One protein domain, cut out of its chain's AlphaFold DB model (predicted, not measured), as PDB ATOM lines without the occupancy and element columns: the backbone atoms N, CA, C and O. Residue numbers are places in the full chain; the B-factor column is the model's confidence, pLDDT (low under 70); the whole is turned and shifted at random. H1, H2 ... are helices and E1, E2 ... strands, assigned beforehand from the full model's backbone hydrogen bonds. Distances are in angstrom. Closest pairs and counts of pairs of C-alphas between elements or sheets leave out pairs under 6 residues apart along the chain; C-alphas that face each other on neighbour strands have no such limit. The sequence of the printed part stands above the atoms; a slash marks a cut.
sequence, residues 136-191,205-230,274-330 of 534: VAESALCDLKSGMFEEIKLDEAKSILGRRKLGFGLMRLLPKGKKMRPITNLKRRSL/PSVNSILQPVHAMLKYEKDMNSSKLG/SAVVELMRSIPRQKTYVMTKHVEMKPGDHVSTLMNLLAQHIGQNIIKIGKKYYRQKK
ATOM      1  N   VAL A 136     -13.471 -15.837 -19.591       85.38
ATOM      2  CA  VAL A 136     -13.111 -16.340 -20.928       85.38
ATOM      3  C   VAL A 136     -14.355 -16.639 -21.771       85.38
ATOM      4  O   VAL A 136     -14.398 -16.334 -22.962       85.38
ATOM      5  N   ALA A 137     -15.377 -17.245 -21.166       85.75
ATOM      6  CA  ALA A 137     -16.620 -17.577 -21.847       85.75
ATOM      7  C   ALA A 137     -17.453 -16.332 -22.169       85.75
ATOM      8  O   ALA A 137     -18.103 -16.306 -23.204       85.75
ATOM      9  N   GLU A 138     -17.451 -15.316 -21.308       85.56
ATOM     10  CA  GLU A 138     -18.258 -14.106 -21.462       85.56
ATOM     11  C   GLU A 138     -17.838 -13.299 -22.689       85.56
ATOM     12  O   GLU A 138     -18.701 -12.985 -23.504       85.56
ATOM     13  N   SER A 139     -16.532 -13.093 -22.899       83.56
ATOM     14  CA  SER A 139     -16.016 -12.463 -24.123       83.56
ATOM     15  C   SER A 139     -16.489 -13.199 -25.382       83.56
ATOM     16  O   SER A 139     -17.092 -12.588 -26.260       83.56
ATOM     17  N   ALA A 140     -16.337 -14.526 -25.430       82.69
ATOM     18  CA  ALA A 140     -16.789 -15.316 -26.573       82.69
ATOM     19  C   ALA A 140     -18.319 -15.319 -26.745       82.69
ATOM     20  O   ALA A 140     -18.825 -15.388 -27.862       82.69
ATOM     21  N   LEU A 141     -19.081 -15.279 -25.650       83.75
ATOM     22  CA  LEU A 141     -20.541 -15.230 -25.702       83.75
ATOM     23  C   LEU A 141     -21.051 -13.871 -26.179       83.75
ATOM     24  O   LEU A 141     -22.092 -13.844 -26.829       83.75
ATOM     25  N   CYS A 142     -20.365 -12.773 -25.867       83.94
ATOM     26  CA  CYS A 142     -20.716 -11.448 -26.376       83.94
ATOM     27  C   CYS A 142     -20.625 -11.407 -27.905       83.94
ATOM     28  O   CYS A 142     -21.604 -11.026 -28.543       83.94
ATOM     29  N   ASP A 143     -19.533 -11.917 -28.482       81.62
ATOM     30  CA  ASP A 143     -19.359 -12.010 -29.939       81.62
ATOM     31  C   ASP A 143     -20.447 -12.878 -30.596       81.62
ATOM     32  O   ASP A 143     -20.997 -12.556 -31.649       81.62
ATOM     33  N   LEU A 144     -20.814 -13.989 -29.950       81.50
ATOM     34  CA  LEU A 144     -21.867 -14.874 -30.450       81.50
ATOM     35  C   LEU A 144     -23.262 -14.233 -30.363       81.50
ATOM     36  O   LEU A 144     -24.098 -14.472 -31.234       81.50
ATOM     37  N   LYS A 145     -23.530 -13.431 -29.328       82.44
ATOM     38  CA  LYS A 145     -24.812 -12.732 -29.145       82.44
ATOM     39  C   LYS A 145     -24.976 -11.539 -30.082       82.44
ATOM     40  O   LYS A 145     -26.092 -11.278 -30.506       82.44
ATOM     41  N   SER A 146     -23.907 -10.811 -30.393       80.19
ATOM     42  CA  SER A 146     -24.001  -9.658 -31.293       80.19
ATOM     43  C   SER A 146     -24.268 -10.081 -32.740       80.19
ATOM     44  O   SER A 146     -25.007  -9.399 -33.443       80.19
ATOM     45  N   GLY A 147     -23.715 -11.221 -33.175       78.88
ATOM     46  CA  GLY A 147     -23.844 -11.691 -34.558       78.88
ATOM     47  C   GLY A 147     -24.847 -12.828 -34.787       78.88
ATOM     48  O   GLY A 147     -25.693 -12.748 -35.674       78.88
ATOM     49  N   MET A 148     -24.739 -13.929 -34.034       81.38
ATOM     50  CA  MET A 148     -25.383 -15.205 -34.395       81.38
ATOM     51  C   MET A 148     -26.695 -15.489 -33.663       81.38
ATOM     52  O   MET A 148     -27.536 -16.222 -34.193       81.38
ATOM     53  N   PHE A 149     -26.865 -14.972 -32.443       85.56
ATOM     54  CA  PHE A 149     -27.953 -15.376 -31.552       85.56
ATOM     55  C   PHE A 149     -28.781 -14.206 -31.033       85.56
ATOM     56  O   PHE A 149     -28.258 -13.222 -30.537       85.56
ATOM     57  N   GLU A 150     -30.097 -14.382 -31.048       87.00
ATOM     58  CA  GLU A 150     -31.060 -13.473 -30.437       87.00
ATOM     59  C   GLU A 150     -31.489 -13.978 -29.071       87.00
ATOM     60  O   GLU A 150     -31.899 -15.132 -28.970       87.00
ATOM     61  N   GLU A 151     -31.456 -13.145 -28.035       88.56
ATOM     62  CA  GLU A 151     -32.066 -13.511 -26.755       88.56
ATOM     63  C   GLU A 151     -33.597 -13.503 -26.869       88.56
ATOM     64  O   GLU A 151     -34.180 -12.543 -27.364       88.56
ATOM     65  N   ILE A 152     -34.247 -14.570 -26.395       89.19
ATOM     66  CA  ILE A 152     -35.709 -14.704 -26.394       89.19
ATOM     67  C   ILE A 152     -36.224 -14.798 -24.957       89.19
ATOM     68  O   ILE A 152     -35.633 -15.475 -24.106       89.19
ATOM     69  N   LYS A 153     -37.370 -14.155 -24.695       89.44
ATOM     70  CA  LYS A 153     -38.071 -14.243 -23.408       89.44
ATOM     71  C   LYS A 153     -38.542 -15.672 -23.136       89.44
ATOM     72  O   LYS A 153     -38.912 -16.426 -24.031       89.44
ATOM     73  N   LEU A 154     -38.572 -16.051 -21.863       84.56
ATOM     74  CA  LEU A 154     -38.875 -17.426 -21.465       84.56
ATOM     75  C   LEU A 154     -40.285 -17.880 -21.894       84.56
ATOM     76  O   LEU A 154     -40.453 -19.039 -22.274       84.56
ATOM     77  N   ASP A 155     -41.269 -16.981 -21.894       84.19
ATOM     78  CA  ASP A 155     -42.647 -17.299 -22.295       84.19
ATOM     79  C   ASP A 155     -42.793 -17.483 -23.807       84.19
ATOM     80  O   ASP A 155     -43.463 -18.407 -24.268       84.19
ATOM     81  N   GLU A 156     -42.074 -16.682 -24.591       85.12
ATOM     82  CA  GLU A 156     -41.995 -16.854 -26.040       85.12
ATOM     83  C   GLU A 156     -41.293 -18.175 -26.394       85.12
ATOM     84  O   GLU A 156     -41.797 -18.954 -27.205       85.12
ATOM     85  N   ALA A 157     -40.191 -18.499 -25.710       82.81
ATOM     86  CA  ALA A 157     -39.508 -19.779 -25.880       82.81
ATOM     87  C   ALA A 157     -40.424 -20.971 -25.538       82.81
ATOM     88  O   ALA A 157     -40.428 -21.967 -26.264       82.81
ATOM     89  N   LYS A 158     -41.233 -20.875 -24.472       82.75
ATOM     90  CA  LYS A 158     -42.248 -21.888 -24.130       82.75
ATOM     91  C   LYS A 158     -43.315 -22.016 -25.214       82.75
ATOM     92  O   LYS A 158     -43.648 -23.138 -25.578       82.75
ATOM     93  N   SER A 159     -43.817 -20.902 -25.743       83.19
ATOM     94  CA  SER A 159     -44.822 -20.891 -26.812       83.19
ATOM     95  C   SER A 159     -44.303 -21.585 -28.076       83.19
ATOM     96  O   SER A 159     -44.944 -22.504 -28.588       83.19
ATOM     97  N   ILE A 160     -43.095 -21.237 -28.533       82.00
ATOM     98  CA  ILE A 160     -42.483 -21.848 -29.724       82.00
ATOM     99  C   ILE A 160     -42.236 -23.346 -29.510       82.00
ATOM    100  O   ILE A 160     -42.526 -24.151 -30.394       82.00
ATOM    101  N   LEU A 161     -41.725 -23.737 -28.339       81.19
ATOM    102  CA  LEU A 161     -41.460 -25.141 -28.017       81.19
ATOM    103  C   LEU A 161     -42.738 -25.955 -27.784       81.19
ATOM    104  O   LEU A 161     -42.727 -27.155 -28.029       81.19
ATOM    105  N   GLY A 162     -43.828 -25.326 -27.343       76.50
ATOM    106  CA  GLY A 162     -45.135 -25.968 -27.201       76.50
ATOM    107  C   GLY A 162     -45.813 -26.252 -28.540       76.50
ATOM    108  O   GLY A 162     -46.504 -27.256 -28.676       76.50
ATOM    109  N   ARG A 163     -45.580 -25.404 -29.549       81.75
ATOM    110  CA  ARG A 163     -46.181 -25.525 -30.889       81.75
ATOM    111  C   ARG A 163     -45.540 -26.597 -31.774       81.75
ATOM    112  O   ARG A 163     -46.054 -26.876 -32.853       81.75
ATOM    113  N   ARG A 164     -44.403 -27.176 -31.374       78.81
ATOM    114  CA  ARG A 164     -43.602 -28.052 -32.241       78.81
ATOM    115  C   ARG A 164     -43.066 -29.276 -31.512       78.81
ATOM    116  O   ARG A 164     -42.881 -29.278 -30.304       78.81
ATOM    117  N   LYS A 165     -42.708 -30.302 -32.286       77.12
ATOM    118  CA  LYS A 165     -42.053 -31.512 -31.756       77.12
ATOM    119  C   LYS A 165     -40.576 -31.277 -31.404       77.12
ATOM    120  O   LYS A 165     -40.030 -31.973 -30.555       77.12
ATOM    121  N   LEU A 166     -39.919 -30.314 -32.059       80.56
ATOM    122  CA  LEU A 166     -38.499 -30.008 -31.866       80.56
ATOM    123  C   LEU A 166     -38.229 -29.338 -30.510       80.56
ATOM    124  O   LEU A 166     -38.762 -28.271 -30.207       80.56
ATOM    125  N   GLY A 167     -37.319 -29.931 -29.739       81.00
ATOM    126  CA  GLY A 167     -36.825 -29.355 -28.490       81.00
ATOM    127  C   GLY A 167     -35.859 -28.177 -28.685       81.00
ATOM    128  O   GLY A 167     -35.861 -27.476 -29.701       81.00
ATOM    129  N   PHE A 168     -35.007 -27.977 -27.682       83.38
ATOM    130  CA  PHE A 168     -33.924 -26.993 -27.693       83.38
ATOM    131  C   PHE A 168     -32.566 -27.682 -27.528       83.38
ATOM    132  O   PHE A 168     -32.454 -28.708 -26.850       83.38
ATOM    133  N   GLY A 169     -31.527 -27.101 -28.121       84.12
ATOM    134  CA  GLY A 169     -30.147 -27.541 -27.954       84.12
ATOM    135  C   GLY A 169     -29.469 -26.894 -26.751       84.12
ATOM    136  O   GLY A 169     -29.790 -25.772 -26.369       84.12
ATOM    137  N   LEU A 170     -28.502 -27.580 -26.143       84.69
ATOM    138  CA  LEU A 170     -27.648 -26.983 -25.111       84.69
ATOM    139  C   LEU A 170     -26.307 -26.599 -25.718       84.69
ATOM    140  O   LEU A 170     -25.594 -27.468 -26.219       84.69
ATOM    141  N   MET A 171     -25.961 -25.316 -25.657       86.25
ATOM    142  CA  MET A 171     -24.670 -24.854 -26.149       86.25
ATOM    143  C   MET A 171     -23.569 -25.165 -25.134       86.25
ATOM    144  O   MET A 171     -23.714 -24.937 -23.931       86.25
ATOM    145  N   ARG A 172     -22.446 -25.658 -25.643       84.62
ATOM    146  CA  ARG A 172     -21.189 -25.826 -24.926       84.62
ATOM    147  C   ARG A 172     -20.093 -25.097 -25.692       84.62
ATOM    148  O   ARG A 172     -20.030 -25.206 -26.911       84.62
ATOM    149  N   LEU A 173     -19.215 -24.400 -24.980       84.94
ATOM    150  CA  LEU A 173     -18.034 -23.775 -25.570       84.94
ATOM    151  C   LEU A 173     -16.817 -24.682 -25.382       84.94
ATOM    152  O   LEU A 173     -16.614 -25.223 -24.291       84.94
ATOM    153  N   LEU A 174     -16.022 -24.833 -26.438       83.19
ATOM    154  CA  LEU A 174     -14.752 -25.554 -26.422       83.19
ATOM    155  C   LEU A 174     -13.600 -24.626 -26.820       83.19
ATOM    156  O   LEU A 174     -13.694 -23.972 -27.860       83.19
ATOM    157  N   PRO A 175     -12.489 -24.606 -26.071       82.00
ATOM    158  CA  PRO A 175     -11.294 -23.878 -26.475       82.00
ATOM    159  C   PRO A 175     -10.717 -24.390 -27.808       82.00
ATOM    160  O   PRO A 175     -10.541 -25.597 -28.018       82.00
ATOM    161  N   LYS A 176     -10.394 -23.460 -28.715       79.50
ATOM    162  CA  LYS A 176      -9.704 -23.692 -29.995       79.50
ATOM    163  C   LYS A 176      -8.603 -22.633 -30.170       79.50
ATOM    164  O   LYS A 176      -8.784 -21.624 -30.851       79.50
ATOM    165  N   GLY A 177      -7.453 -22.859 -29.535       75.31
ATOM    166  CA  GLY A 177      -6.358 -21.885 -29.509       75.31
ATOM    167  C   GLY A 177      -6.776 -20.605 -28.778       75.31
ATOM    168  O   GLY A 177      -7.190 -20.673 -27.625       75.31
ATOM    169  N   LYS A 178      -6.698 -19.453 -29.457       70.00
ATOM    170  CA  LYS A 178      -7.126 -18.146 -28.914       70.00
ATOM    171  C   LYS A 178      -8.638 -17.881 -29.026       70.00
ATOM    172  O   LYS A 178      -9.112 -16.908 -28.457       70.00
ATOM    173  N   LYS A 179      -9.390 -18.711 -29.761       76.12
ATOM    174  CA  LYS A 179     -10.841 -18.556 -29.972       76.12
ATOM    175  C   LYS A 179     -11.618 -19.683 -29.289       76.12
ATOM    176  O   LYS A 179     -11.071 -20.745 -28.989       76.12
ATOM    177  N   MET A 180     -12.913 -19.474 -29.078       81.00
ATOM    178  CA  MET A 180     -13.833 -20.482 -28.546       81.00
ATOM    179  C   MET A 180     -14.729 -21.008 -29.667       81.00
ATOM    180  O   MET A 180     -15.246 -20.236 -30.468       81.00
ATOM    181  N   ARG A 181     -14.920 -22.328 -29.731       80.94
ATOM    182  CA  ARG A 181     -15.846 -22.977 -30.664       80.94
ATOM    183  C   ARG A 181     -17.159 -23.304 -29.945       80.94
ATOM    184  O   ARG A 181     -17.129 -24.115 -29.012       80.94
ATOM    185  N   PRO A 182     -18.301 -22.742 -30.367       83.88
ATOM    186  CA  PRO A 182     -19.599 -23.172 -29.872       83.88
ATOM    187  C   PRO A 182     -19.993 -24.520 -30.487       83.88
ATOM    188  O   PRO A 182     -19.851 -24.742 -31.685       83.88
ATOM    189  N   ILE A 183     -20.509 -25.430 -29.666       82.19
ATOM    190  CA  ILE A 183     -21.106 -26.695 -30.104       82.19
ATOM    191  C   ILE A 183     -22.476 -26.836 -29.461       82.19
ATOM    192  O   ILE A 183     -22.615 -26.711 -28.242       82.19
ATOM    193  N   THR A 184     -23.487 -27.160 -30.263       84.81
ATOM    194  CA  THR A 184     -24.840 -27.400 -29.765       84.81
ATOM    195  C   THR A 184     -25.056 -28.895 -29.557       84.81
ATOM    196  O   THR A 184     -25.042 -29.692 -30.492       84.81
ATOM    197  N   ASN A 185     -25.279 -29.311 -28.310       84.94
ATOM    198  CA  ASN A 185     -25.614 -30.694 -28.003       84.94
ATOM    199  C   ASN A 185     -27.099 -30.960 -28.286       84.94
ATOM    200  O   ASN A 185     -27.959 -30.689 -27.446       84.94
ATOM    201  N   LEU A 186     -27.366 -31.527 -29.463       82.50
ATOM    202  CA  LEU A 186     -28.701 -31.908 -29.942       82.50
ATOM    203  C   LEU A 186     -29.052 -33.387 -29.697       82.50
ATOM    204  O   LEU A 186     -30.168 -33.816 -29.992       82.50
ATOM    205  N   LYS A 187     -28.116 -34.171 -29.138       80.56
ATOM    206  CA  LYS A 187     -28.349 -35.565 -28.709       80.56
ATOM    207  C   LYS A 187     -28.911 -35.652 -27.291       80.56
ATOM    208  O   LYS A 187     -29.530 -36.655 -26.937       80.56
ATOM    209  N   ARG A 188     -28.688 -34.627 -26.463       79.00
ATOM    210  CA  ARG A 188     -29.214 -34.594 -25.099       79.00
ATOM    211  C   ARG A 188     -30.736 -34.507 -25.138       79.00
ATOM    212  O   ARG A 188     -31.299 -33.590 -25.724       79.00
ATOM    213  N   ARG A 189     -31.388 -35.462 -24.479       79.75
ATOM    214  CA  ARG A 189     -32.832 -35.434 -24.253       79.75
ATOM    215  C   ARG A 189     -33.130 -34.408 -23.166       79.75
ATOM    216  O   ARG A 189     -32.483 -34.416 -22.115       79.75
ATOM    217  N   SER A 190     -34.057 -33.502 -23.437       68.38
ATOM    218  CA  SER A 190     -34.515 -32.501 -22.480       68.38
ATOM    219  C   SER A 190     -35.941 -32.809 -22.042       68.38
ATOM    220  O   SER A 190     -36.713 -33.458 -22.750       68.38
ATOM    221  N   LEU A 191     -36.272 -32.369 -20.829       68.19
ATOM    222  CA  LEU A 191     -37.657 -32.351 -20.383       68.19
ATOM    223  C   LEU A 191     -38.413 -31.291 -21.203       68.19
ATOM    224  O   LEU A 191     -37.870 -30.193 -21.390       68.19
ATOM    225  N   PRO A 205     -37.858 -37.123 -26.982       79.56
ATOM    226  CA  PRO A 205     -36.870 -37.514 -27.979       79.56
ATOM    227  C   PRO A 205     -35.842 -36.394 -28.197       79.56
ATOM    228  O   PRO A 205     -36.134 -35.208 -28.054       79.56
ATOM    229  N   SER A 206     -34.608 -36.770 -28.541       84.56
ATOM    230  CA  SER A 206     -33.581 -35.781 -28.885       84.56
ATOM    231  C   SER A 206     -33.898 -35.124 -30.229       84.56
ATOM    232  O   SER A 206     -34.511 -35.759 -31.088       84.56
ATOM    233  N   VAL A 207     -33.435 -33.890 -30.451       83.25
ATOM    234  CA  VAL A 207     -33.622 -33.196 -31.739       83.25
ATOM    235  C   VAL A 207     -33.080 -34.047 -32.891       83.25
ATOM    236  O   VAL A 207     -33.773 -34.248 -33.881       83.25
ATOM    237  N   ASN A 208     -31.909 -34.665 -32.719       87.88
ATOM    238  CA  ASN A 208     -31.336 -35.555 -33.733       87.88
ATOM    239  C   ASN A 208     -32.184 -36.815 -33.986       87.88
ATOM    240  O   ASN A 208     -32.226 -37.298 -35.111       87.88
ATOM    241  N   SER A 209     -32.888 -37.337 -32.976       85.56
ATOM    242  CA  SER A 209     -33.815 -38.464 -33.161       85.56
ATOM    243  C   SER A 209     -35.049 -38.064 -33.972       85.56
ATOM    244  O   SER A 209     -35.536 -38.865 -34.763       85.56
ATOM    245  N   ILE A 210     -35.537 -36.833 -33.789       86.00
ATOM    246  CA  ILE A 210     -36.677 -36.288 -34.538       86.00
ATOM    247  C   ILE A 210     -36.283 -35.992 -35.989       86.00
ATOM    248  O   ILE A 210     -37.089 -36.202 -36.883       86.00
ATOM    249  N   LEU A 211     -35.047 -35.542 -36.230       88.12
ATOM    250  CA  LEU A 211     -34.517 -35.241 -37.567       88.12
ATOM    251  C   LEU A 211     -34.050 -36.476 -38.347       88.12
ATOM    252  O   LEU A 211     -33.686 -36.362 -39.518       88.12
ATOM    253  N   GLN A 212     -34.060 -37.656 -37.727       88.56
ATOM    254  CA  GLN A 212     -33.632 -38.901 -38.361       88.56
ATOM    255  C   GLN A 212     -34.359 -39.221 -39.686       88.56
ATOM    256  O   GLN A 212     -33.675 -39.672 -40.605       88.56
ATOM    257  N   PRO A 213     -35.678 -38.969 -39.841       88.56
ATOM    258  CA  PRO A 213     -36.377 -39.155 -41.112       88.56
ATOM    259  C   PRO A 213     -35.812 -38.286 -42.239       88.56
ATOM    260  O   PRO A 213     -35.512 -38.780 -43.322       88.56
ATOM    261  N   VAL A 214     -35.565 -37.004 -41.954       89.38
ATOM    262  CA  VAL A 214     -34.972 -36.058 -42.912       89.38
ATOM    263  C   VAL A 214     -33.555 -36.490 -43.281       89.38
ATOM    264  O   VAL A 214     -33.178 -36.472 -44.448       89.38
ATOM    265  N   HIS A 215     -32.773 -36.938 -42.295       90.62
ATOM    266  CA  HIS A 215     -31.431 -37.461 -42.538       90.62
ATOM    267  C   HIS A 215     -31.463 -38.702 -43.442       90.62
ATOM    268  O   HIS A 215     -30.635 -38.826 -44.338       90.62
ATOM    269  N   ALA A 216     -32.397 -39.626 -43.211       89.25
ATOM    270  CA  ALA A 216     -32.549 -40.826 -44.031       89.25
ATOM    271  C   ALA A 216     -32.955 -40.484 -45.472       89.25
ATOM    272  O   ALA A 216     -32.363 -41.026 -46.401       89.25
ATOM    273  N   MET A 217     -33.885 -39.543 -45.652       89.81
ATOM    274  CA  MET A 217     -34.285 -39.031 -46.967       89.81
ATOM    275  C   MET A 217     -33.093 -38.426 -47.722       89.81
ATOM    276  O   MET A 217     -32.823 -38.818 -48.853       89.81
ATOM    277  N   LEU A 218     -32.334 -37.519 -47.095       89.31
ATOM    278  CA  LEU A 218     -31.156 -36.907 -47.730       89.31
ATOM    279  C   LEU A 218     -30.057 -37.931 -48.024       89.31
ATOM    280  O   LEU A 218     -29.380 -37.834 -49.045       89.31
ATOM    281  N   LYS A 219     -29.887 -38.932 -47.154       89.75
ATOM    282  CA  LYS A 219     -28.965 -40.040 -47.407       89.75
ATOM    283  C   LYS A 219     -29.395 -40.846 -48.637       89.75
ATOM    284  O   LYS A 219     -28.555 -41.134 -49.476       89.75
ATOM    285  N   TYR A 220     -30.681 -41.165 -48.762       89.25
ATOM    286  CA  TYR A 220     -31.205 -41.868 -49.932       89.25
ATOM    287  C   TYR A 220     -31.012 -41.055 -51.222       89.25
ATOM    288  O   TYR A 220     -30.522 -41.588 -52.211       89.25
ATOM    289  N   GLU A 221     -31.317 -39.755 -51.205       88.06
ATOM    290  CA  GLU A 221     -31.101 -38.875 -52.364       88.06
ATOM    291  C   GLU A 221     -29.624 -38.759 -52.748       88.06
ATOM    292  O   GLU A 221     -29.295 -38.757 -53.933       88.06
ATOM    293  N   LYS A 222     -28.721 -38.723 -51.764       87.81
ATOM    294  CA  LYS A 222     -27.277 -38.810 -52.010       87.81
ATOM    295  C   LYS A 222     -26.917 -40.109 -52.729       87.81
ATOM    296  O   LYS A 222     -26.198 -40.064 -53.724       87.81
ATOM    297  N   ASP A 223     -27.362 -41.245 -52.197       86.62
ATOM    298  CA  ASP A 223     -26.974 -42.563 -52.702       86.62
ATOM    299  C   ASP A 223     -27.544 -42.796 -54.117       86.62
ATOM    300  O   ASP A 223     -26.902 -43.436 -54.945       86.62
ATOM    301  N   MET A 224     -28.710 -42.215 -54.426       86.31
ATOM    302  CA  MET A 224     -29.321 -42.249 -55.761       86.31
ATOM    303  C   MET A 224     -28.730 -41.229 -56.743       86.31
ATOM    304  O   MET A 224     -28.718 -41.482 -57.946       86.31
ATOM    305  N   ASN A 225     -28.292 -40.056 -56.277       80.69
ATOM    306  CA  ASN A 225     -27.770 -39.005 -57.146       80.69
ATOM    307  C   ASN A 225     -26.604 -38.236 -56.512       80.69
ATOM    308  O   ASN A 225     -26.727 -37.082 -56.088       80.69
ATOM    309  N   SER A 226     -25.433 -38.870 -56.532       81.12
ATOM    310  CA  SER A 226     -24.188 -38.280 -56.038       81.12
ATOM    311  C   SER A 226     -23.749 -37.035 -56.830       81.12
ATOM    312  O   SER A 226     -23.073 -36.168 -56.281       81.12
ATOM    313  N   SER A 227     -24.181 -36.877 -58.092       80.06
ATOM    314  CA  SER A 227     -23.767 -35.742 -58.936       80.06
ATOM    315  C   SER A 227     -24.213 -34.378 -58.389       80.06
ATOM    316  O   SER A 227     -23.463 -33.410 -58.477       80.06
ATOM    317  N   LYS A 228     -25.377 -34.306 -57.721       79.94
ATOM    318  CA  LYS A 228     -25.890 -33.074 -57.084       79.94
ATOM    319  C   LYS A 228     -25.028 -32.571 -55.920       79.94
ATOM    320  O   LYS A 228     -25.207 -31.444 -55.476       79.94
ATOM    321  N   LEU A 229     -24.141 -33.408 -55.384       80.94
ATOM    322  CA  LEU A 229     -23.220 -33.047 -54.304       80.94
ATOM    323  C   LEU A 229     -21.863 -32.559 -54.830       80.94
ATOM    324  O   LEU A 229     -20.986 -32.243 -54.025       80.94
ATOM    325  N   GLY A 230     -21.698 -32.495 -56.157       83.56
ATOM    326  CA  GLY A 230     -20.524 -31.945 -56.824       83.56
ATOM    327  C   GLY A 230     -19.219 -32.563 -56.328       83.56
ATOM    328  O   GLY A 230     -19.015 -33.788 -56.311       83.56
ATOM    329  N   SER A 274     -32.253 -18.788 -45.221       88.44
ATOM    330  CA  SER A 274     -33.305 -18.726 -46.243       88.44
ATOM    331  C   SER A 274     -32.909 -19.486 -47.508       88.44
ATOM    332  O   SER A 274     -33.649 -20.368 -47.941       88.44
ATOM    333  N   ALA A 275     -31.711 -19.213 -48.029       88.12
ATOM    334  CA  ALA A 275     -31.192 -19.841 -49.240       88.12
ATOM    335  C   ALA A 275     -31.020 -21.361 -49.076       88.12
ATOM    336  O   ALA A 275     -31.370 -22.123 -49.971       88.12
ATOM    337  N   VAL A 276     -30.565 -21.836 -47.905       89.56
ATOM    338  CA  VAL A 276     -30.483 -23.285 -47.638       89.56
ATOM    339  C   VAL A 276     -31.860 -23.934 -47.631       89.56
ATOM    340  O   VAL A 276     -32.019 -25.022 -48.174       89.56
ATOM    341  N   VAL A 277     -32.855 -23.306 -47.001       90.06
ATOM    342  CA  VAL A 277     -34.215 -23.861 -46.957       90.06
ATOM    343  C   VAL A 277     -34.822 -23.913 -48.358       90.06
ATOM    344  O   VAL A 277     -35.492 -24.888 -48.689       90.06
ATOM    345  N   GLU A 278     -34.573 -22.901 -49.184       89.81
ATOM    346  CA  GLU A 278     -35.009 -22.872 -50.579       89.81
ATOM    347  C   GLU A 278     -34.335 -23.964 -51.414       89.81
ATOM    348  O   GLU A 278     -35.031 -24.770 -52.033       89.81
ATOM    349  N   LEU A 279     -33.008 -24.084 -51.332       88.88
ATOM    350  CA  LEU A 279     -32.255 -25.144 -52.002       88.88
ATOM    351  C   LEU A 279     -32.726 -26.533 -51.559       88.88
ATOM    352  O   LEU A 279     -32.904 -27.431 -52.372       88.88
ATOM    353  N   MET A 280     -32.989 -26.721 -50.267       88.56
ATOM    354  CA  MET A 280     -33.440 -28.009 -49.740       88.56
ATOM    355  C   MET A 280     -34.796 -28.438 -50.292       88.56
ATOM    356  O   MET A 280     -35.033 -29.637 -50.421       88.56
ATOM    357  N   ARG A 281     -35.669 -27.497 -50.673       89.06
ATOM    358  CA  ARG A 281     -36.969 -27.822 -51.280       89.06
ATOM    359  C   ARG A 281     -36.843 -28.407 -52.688       89.06
ATOM    360  O   ARG A 281     -37.731 -29.158 -53.075       89.06
ATOM    361  N   SER A 282     -35.769 -28.118 -53.427       87.38
ATOM    362  CA  SER A 282     -35.565 -28.615 -54.801       87.38
ATOM    363  C   SER A 282     -34.856 -29.978 -54.874       87.38
ATOM    364  O   SER A 282     -34.713 -30.563 -55.953       87.38
ATOM    365  N   ILE A 283     -34.394 -30.511 -53.738       85.75
ATOM    366  CA  ILE A 283     -33.618 -31.757 -53.694       85.75
ATOM    367  C   ILE A 283     -34.488 -33.017 -53.840       85.75
ATOM    368  O   ILE A 283     -34.134 -33.835 -54.696       85.75
ATOM    369  N   PRO A 284     -35.571 -33.214 -53.052       86.50
ATOM    370  CA  PRO A 284     -36.337 -34.457 -53.070       86.50
ATOM    371  C   PRO A 284     -36.975 -34.714 -54.429       86.50
ATOM    372  O   PRO A 284     -37.614 -33.833 -55.003       86.50
ATOM    373  N   ARG A 285     -36.844 -35.945 -54.921       83.50
ATOM    374  CA  ARG A 285     -37.445 -36.367 -56.194       83.50
ATOM    375  C   ARG A 285     -38.835 -36.965 -56.009       83.50
ATOM    376  O   ARG A 285     -39.668 -36.876 -56.907       83.50
ATOM    377  N   GLN A 286     -39.075 -37.604 -54.867       84.44
ATOM    378  CA  GLN A 286     -40.315 -38.320 -54.573       84.44
ATOM    379  C   GLN A 286     -41.187 -37.517 -53.613       84.44
ATOM    380  O   GLN A 286     -40.686 -36.731 -52.821       84.44
ATOM    381  N   LYS A 287     -42.507 -37.725 -53.654       83.81
ATOM    382  CA  LYS A 287     -43.456 -37.033 -52.761       83.81
ATOM    383  C   LYS A 287     -43.533 -37.653 -51.359       83.81
ATOM    384  O   LYS A 287     -43.907 -36.966 -50.405       83.81
ATOM    385  N   THR A 288     -43.162 -38.927 -51.236       85.25
ATOM    386  CA  THR A 288     -43.269 -39.719 -50.006       85.25
ATOM    387  C   THR A 288     -42.060 -40.639 -49.893       85.25
ATOM    388  O   THR A 288     -41.690 -41.269 -50.878       85.25
ATOM    389  N   TYR A 289     -41.484 -40.745 -48.694       83.88
ATOM    390  CA  TYR A 289     -40.386 -41.670 -48.403       83.88
ATOM    391  C   TYR A 289     -40.806 -42.635 -47.297       83.88
ATOM    392  O   TYR A 289     -41.287 -42.213 -46.243       83.88
ATOM    393  N   VAL A 290     -40.608 -43.934 -47.526       80.75
ATOM    394  CA  VAL A 290     -40.900 -44.991 -46.550       80.75
ATOM    395  C   VAL A 290     -39.591 -45.482 -45.948       80.75
ATOM    396  O   VAL A 290     -38.648 -45.807 -46.665       80.75
ATOM    397  N   MET A 291     -39.527 -45.531 -44.619       74.25
ATOM    398  CA  MET A 291     -38.356 -46.032 -43.906       74.25
ATOM    399  C   MET A 291     -38.650 -47.389 -43.287       74.25
ATOM    400  O   MET A 291     -39.476 -47.504 -42.379       74.25
ATOM    401  N   THR A 292     -37.881 -48.385 -43.711       72.19
ATOM    402  CA  THR A 292     -37.886 -49.718 -43.112       72.19
ATOM    403  C   THR A 292     -36.679 -49.845 -42.196       72.19
ATOM    404  O   THR A 292     -35.534 -49.768 -42.638       72.19
ATOM    405  N   LYS A 293     -36.920 -50.036 -40.901       68.50
ATOM    406  CA  LYS A 293     -35.892 -50.507 -39.968       68.50
ATOM    407  C   LYS A 293     -36.180 -51.981 -39.705       68.50
ATOM    408  O   LYS A 293     -37.348 -52.330 -39.654       68.50
ATOM    409  N   HIS A 294     -35.157 -52.822 -39.523       58.78
ATOM    410  CA  HIS A 294     -35.234 -54.301 -39.505       58.78
ATOM    411  C   HIS A 294     -36.276 -54.977 -38.570       58.78
ATOM    412  O   HIS A 294     -36.316 -56.198 -38.527       58.78
ATOM    413  N   VAL A 295     -37.119 -54.227 -37.848       56.06
ATOM    414  CA  VAL A 295     -38.241 -54.712 -37.018       56.06
ATOM    415  C   VAL A 295     -39.465 -53.753 -37.038       56.06
ATOM    416  O   VAL A 295     -40.514 -54.082 -36.505       56.06
ATOM    417  N   GLU A 296     -39.382 -52.566 -37.658       56.75
ATOM    418  CA  GLU A 296     -40.452 -51.550 -37.647       56.75
ATOM    419  C   GLU A 296     -40.605 -50.897 -39.032       56.75
ATOM    420  O   GLU A 296     -39.664 -50.276 -39.544       56.75
ATOM    421  N   MET A 297     -41.808 -50.976 -39.612       51.34
ATOM    422  CA  MET A 297     -42.224 -50.115 -40.723       51.34
ATOM    423  C   MET A 297     -42.882 -48.862 -40.156       51.34
ATOM    424  O   MET A 297     -43.901 -48.939 -39.470       51.34
ATOM    425  N   LYS A 298     -42.296 -47.697 -40.431       61.00
ATOM    426  CA  LYS A 298     -42.943 -46.421 -40.115       61.00
ATOM    427  C   LYS A 298     -43.793 -45.981 -41.305       61.00
ATOM    428  O   LYS A 298     -43.343 -46.165 -42.439       61.00
ATOM    429  N   PRO A 299     -44.986 -45.400 -41.073       60.53
ATOM    430  CA  PRO A 299     -45.772 -44.820 -42.154       60.53
ATOM    431  C   PRO A 299     -44.922 -43.805 -42.924       60.53
ATOM    432  O   PRO A 299     -44.077 -43.125 -42.336       60.53
ATOM    433  N   GLY A 300     -45.105 -43.759 -44.244       66.00
ATOM    434  CA  GLY A 300     -44.331 -42.882 -45.113       66.00
ATOM    435  C   GLY A 300     -44.554 -41.419 -44.746       66.00
ATOM    436  O   GLY A 300     -45.691 -40.952 -44.714       66.00
ATOM    437  N   ASP A 301     -43.471 -40.696 -44.478       77.31
ATOM    438  CA  ASP A 301     -43.547 -39.264 -44.224       77.31
ATOM    439  C   ASP A 301     -43.617 -38.524 -45.568       77.31
ATOM    440  O   ASP A 301     -42.805 -38.748 -46.476       77.31
ATOM    441  N   HIS A 302     -44.585 -37.617 -45.704       83.06
ATOM    442  CA  HIS A 302     -44.653 -36.719 -46.853       83.06
ATOM    443  C   HIS A 302     -43.509 -35.704 -46.823       83.06
ATOM    444  O   HIS A 302     -43.159 -35.163 -45.768       83.06
ATOM    445  N   VAL A 303     -42.975 -35.371 -48.002       86.06
ATOM    446  CA  VAL A 303     -41.891 -34.384 -48.135       86.06
ATOM    447  C   VAL A 303     -42.264 -33.026 -47.556       86.06
ATOM    448  O   VAL A 303     -41.416 -32.386 -46.946       86.06
ATOM    449  N   SER A 304     -43.521 -32.597 -47.675       86.31
ATOM    450  CA  SER A 304     -43.991 -31.341 -47.078       86.31
ATOM    451  C   SER A 304     -43.771 -31.316 -45.561       86.31
ATOM    452  O   SER A 304     -43.240 -30.345 -45.025       86.31
ATOM    453  N   THR A 305     -44.087 -32.411 -44.869       87.31
ATOM    454  CA  THR A 305     -43.863 -32.560 -43.426       87.31
ATOM    455  C   THR A 305     -42.373 -32.561 -43.084       87.31
ATOM    456  O   THR A 305     -41.954 -31.867 -42.156       87.31
ATOM    457  N   LEU A 306     -41.559 -33.295 -43.850       86.56
ATOM    458  CA  LEU A 306     -40.106 -33.362 -43.655       86.56
ATOM    459  C   LEU A 306     -39.427 -32.006 -43.898       86.56
ATOM    460  O   LEU A 306     -38.561 -31.600 -43.123       86.56
ATOM    461  N   MET A 307     -39.859 -31.272 -44.922       88.25
ATOM    462  CA  MET A 307     -39.346 -29.941 -45.243       88.25
ATOM    463  C   MET A 307     -39.794 -28.888 -44.245       88.25
ATOM    464  O   MET A 307     -38.995 -28.031 -43.874       88.25
ATOM    465  N   ASN A 308     -41.020 -28.981 -43.732       89.00
ATOM    466  CA  ASN A 308     -41.462 -28.133 -42.628       89.00
ATOM    467  C   ASN A 308     -40.617 -28.380 -41.374       89.00
ATOM    468  O   ASN A 308     -40.208 -27.428 -40.711       89.00
ATOM    469  N   LEU A 309     -40.290 -29.640 -41.074       88.25
ATOM    470  CA  LEU A 309     -39.413 -29.985 -39.957       88.25
ATOM    471  C   LEU A 309     -37.989 -29.436 -40.151       88.25
ATOM    472  O   LEU A 309     -37.410 -28.892 -39.208       88.25
ATOM    473  N   LEU A 310     -37.435 -29.539 -41.364       89.31
ATOM    474  CA  LEU A 310     -36.128 -28.981 -41.723       89.31
ATOM    475  C   LEU A 310     -36.125 -27.450 -41.614       89.31
ATOM    476  O   LEU A 310     -35.244 -26.886 -40.964       89.31
ATOM    477  N   ALA A 311     -37.131 -26.776 -42.173       89.88
ATOM    478  CA  ALA A 311     -37.260 -25.323 -42.125       89.88
ATOM    479  C   ALA A 311     -37.404 -24.811 -40.683       89.88
ATOM    480  O   ALA A 311     -36.746 -23.844 -40.305       89.88
ATOM    481  N   GLN A 312     -38.189 -25.497 -39.845       87.56
ATOM    482  CA  GLN A 312     -38.284 -25.188 -38.415       87.56
ATOM    483  C   GLN A 312     -36.955 -25.406 -37.687       87.56
ATOM    484  O   GLN A 312     -36.598 -24.621 -36.807       87.56
ATOM    485  N   HIS A 313     -36.215 -26.462 -38.036       87.88
ATOM    486  CA  HIS A 313     -34.922 -26.746 -37.424       87.88
ATOM    487  C   HIS A 313     -33.873 -25.683 -37.753       87.88
ATOM    488  O   HIS A 313     -33.109 -25.327 -36.863       87.88
ATOM    489  N   ILE A 314     -33.839 -25.179 -38.988       87.62
ATOM    490  CA  ILE A 314     -32.873 -24.160 -39.414       87.62
ATOM    491  C   ILE A 314     -33.319 -22.769 -38.942       87.62
ATOM    492  O   ILE A 314     -32.586 -22.113 -38.210       87.62
ATOM    493  N   GLY A 315     -34.537 -22.346 -39.299       85.12
ATOM    494  CA  GLY A 315     -35.013 -20.972 -39.089       85.12
ATOM    495  C   GLY A 315     -35.525 -20.660 -37.680       85.12
ATOM    496  O   GLY A 315     -35.653 -19.499 -37.302       85.12
ATOM    497  N   GLN A 316     -35.841 -21.677 -36.875       84.44
ATOM    498  CA  GLN A 316     -36.319 -21.494 -35.499       84.44
ATOM    499  C   GLN A 316     -35.499 -22.315 -34.501       84.44
ATOM    500  O   GLN A 316     -36.019 -22.782 -33.483       84.44
ATOM    501  N   ASN A 317     -34.209 -22.524 -34.760       86.62
ATOM    502  CA  ASN A 317     -33.370 -23.252 -33.819       86.62
ATOM    503  C   ASN A 317     -33.287 -22.511 -32.473       86.62
ATOM    504  O   ASN A 317     -32.835 -21.366 -32.423       86.62
ATOM    505  N   ILE A 318     -33.688 -23.177 -31.385       87.56
ATOM    506  CA  ILE A 318     -33.604 -22.630 -30.026       87.56
ATOM    507  C   ILE A 318     -32.452 -23.309 -29.303       87.56
ATOM    508  O   ILE A 318     -32.390 -24.538 -29.204       87.56
ATOM    509  N   ILE A 319     -31.578 -22.493 -28.730       88.69
ATOM    510  CA  ILE A 319     -30.477 -22.930 -27.886       88.69
ATOM    511  C   ILE A 319     -30.631 -22.383 -26.469       88.69
ATOM    512  O   ILE A 319     -31.178 -21.306 -26.235       88.69
ATOM    513  N   LYS A 320     -30.120 -23.132 -25.497       86.94
ATOM    514  CA  LYS A 320     -30.040 -22.716 -24.101       86.94
ATOM    515  C   LYS A 320     -28.583 -22.504 -23.710       86.94
ATOM    516  O   LYS A 320     -27.769 -23.424 -23.832       86.94
ATOM    517  N   ILE A 321     -28.287 -21.310 -23.196       84.31
ATOM    518  CA  ILE A 321     -26.988 -20.933 -22.626       84.31
ATOM    519  C   ILE A 321     -27.233 -20.522 -21.172       84.31
ATOM    520  O   ILE A 321     -27.914 -19.534 -20.886       84.31
ATOM    521  N   GLY A 322     -26.711 -21.311 -20.230       80.56
ATOM    522  CA  GLY A 322     -26.978 -21.115 -18.804       80.56
ATOM    523  C   GLY A 322     -28.477 -21.204 -18.487       80.56
ATOM    524  O   GLY A 322     -29.103 -22.249 -18.683       80.56
ATOM    525  N   LYS A 323     -29.053 -20.104 -17.987       81.44
ATOM    526  CA  LYS A 323     -30.482 -19.997 -17.637       81.44
ATOM    527  C   LYS A 323     -31.347 -19.344 -18.727       81.44
ATOM    528  O   LYS A 323     -32.564 -19.356 -18.592       81.44
ATOM    529  N   LYS A 324     -30.740 -18.810 -19.791       87.31
ATOM    530  CA  LYS A 324     -31.411 -18.024 -20.837       87.31
ATOM    531  C   LYS A 324     -31.588 -18.820 -22.135       87.31
ATOM    532  O   LYS A 324     -30.850 -19.781 -22.383       87.31
ATOM    533  N   TYR A 325     -32.557 -18.406 -22.944       88.69
ATOM    534  CA  TYR A 325     -32.890 -19.003 -24.237       88.69
ATOM    535  C   TYR A 325     -32.538 -18.039 -25.361       88.69
ATOM    536  O   TYR A 325     -32.720 -16.833 -25.223       88.69
ATOM    537  N   TYR A 326     -32.033 -18.589 -26.460       89.62
ATOM    538  CA  TYR A 326     -31.652 -17.809 -27.625       89.62
ATOM    539  C   TYR A 326     -32.088 -18.504 -28.913       89.62
ATOM    540  O   TYR A 326     -32.117 -19.736 -28.971       89.62
ATOM    541  N   ARG A 327     -32.392 -17.726 -29.952       89.25
ATOM    542  CA  ARG A 327     -32.634 -18.217 -31.316       89.25
ATOM    543  C   ARG A 327     -31.442 -17.938 -32.204       89.25
ATOM    544  O   ARG A 327     -30.879 -16.850 -32.167       89.25
ATOM    545  N   GLN A 328     -31.070 -18.920 -33.013       88.69
ATOM    546  CA  GLN A 328     -30.023 -18.757 -34.015       88.69
ATOM    547  C   GLN A 328     -30.557 -17.977 -35.223       88.69
ATOM    548  O   GLN A 328     -31.500 -18.440 -35.860       88.69
ATOM    549  N   LYS A 329     -29.955 -16.821 -35.537       86.00
ATOM    550  CA  LYS A 329     -30.307 -15.985 -36.700       86.00
ATOM    551  C   LYS A 329     -29.479 -16.304 -37.945       86.00
ATOM    552  O   LYS A 329     -30.000 -16.258 -39.053       86.00
ATOM    553  N   LYS A 330     -28.185 -16.591 -37.767       84.81
ATOM    554  CA  LYS A 330     -27.228 -16.823 -38.860       84.81
ATOM    555  C   LYS A 330     -26.584 -18.204 -38.739       84.81
ATOM    556  O   LYS A 330     -26.334 -18.689 -37.627       84.81
TER     557      LYS A 330
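What this domain is: This is residues 136 to 191, 205 to 230 and 274 to 330 of the 534 residues of the protein "Telomerase reverse transcriptase" of Escovopsis weberi (UniProt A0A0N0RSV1). Two lobes stand end to end, one a strongly twisted, curled five-stranded sheet with H1 and H2 on its faces, the other made of H4, H6, H7 and the long hairpin E4 and E5. H7 runs from that hairpin to the sheet lobe. The printed part has 139 residues, with named elements in the order H1 E1 H2 E2 E3 H3 H4 H5 H6 E4 E5 H7 E6 E7, seven helices and seven strands; the class is mixed. The large sheet is mixed, in the order E1 E7 E6 E2 E3. The whole is only just compact, close to loose, with a radius of gyration of the C-alphas of 17.3 A, and spans 47 by 36 by 29 A.

Where its parts are: The sheet's strands are E1, residues 149 to 152, E7, 324 to 328, E6, 318 to 321, E2, 169 to 176 and 20.9 A long, and E3, 179 to 185 and 19.2 A long. H1, residues 136 to 147, begins with C-alpha 136 at (-13.111, -16.340, -20.928) and is 18.0 A long; H2 is residues 154 to 162. H3 is residues 207 to 210, H4 212 to 224 at 18.2 A, H5 226 to 229, H6 274 to 281, and H7 303 to 315 at 17.6 A. E4 is residues 288 to 293 and E5 296 to 302. E7 ends with C-alpha 328 at (-30.023, -18.757, -34.015).

How they stand to each other: E6 and E2 are parallel, with N 320 and O 169 2.8 A apart. E7 is antiparallel to E1, N 150 to O 327 2.8 A, and forms a hairpin with E6, N 319 to O 326 2.8 A. E2 and E3 are a hairpin, N 172 to O 183 2.8 A. E1, H2, E2 is a split strand-helix-strand unit, two strands running the same way with E7 and E6 between them, and its crossover is right-handed. In three layers, helices on both faces of the sheet, H1 is on one face, C-alphas of Ala 140 and Met 180 6.3 A apart, and H2 on the other, at a height of 9.9 A. H7 only grazes the sheet, with residues 312 to 315. H6 and H7 touch at Val 277 and Ala 311, C-alphas 5.9 A apart, at a shallow tilt of 19 degrees, opposite ways. H4 touches H7 with residues 213 to 214 alone, C-alphas of Val 214 and Leu 306 being the closest at 5.8 A. The closest C-alphas of H4 and E4 are Met 217 and Tyr 289, 6.8 A apart. E4 and E5 are a hairpin, N 296 to O 293 2.9 A. H5 is close to H4 but not clearly touching, with C-alphas of Lys 222 and Leu 229 7.4 A apart. H3 is only just not on the sheet, with 4 pairs of C-alphas within 10 A. Every O i to N i+4 pair is within hydrogen-bond range in H2, H4, H6 and H7, and 7 of 8 in H1; H3 and H5 are too short for one.

The domain as a whole: The C-alphas of Ser 139 and Val 295 are the two farthest apart, 49.4 A. Residues 192 to 204 and 231 to 273 are not printed, with gaps of 9.2 A and 21.2 A between the C-alphas across the cuts. Of the links that are printed whole, none is long. Confidence is under 70 at residues 190 to 191 and 293 to 300; the mean pLDDT of the printed part is 82.9.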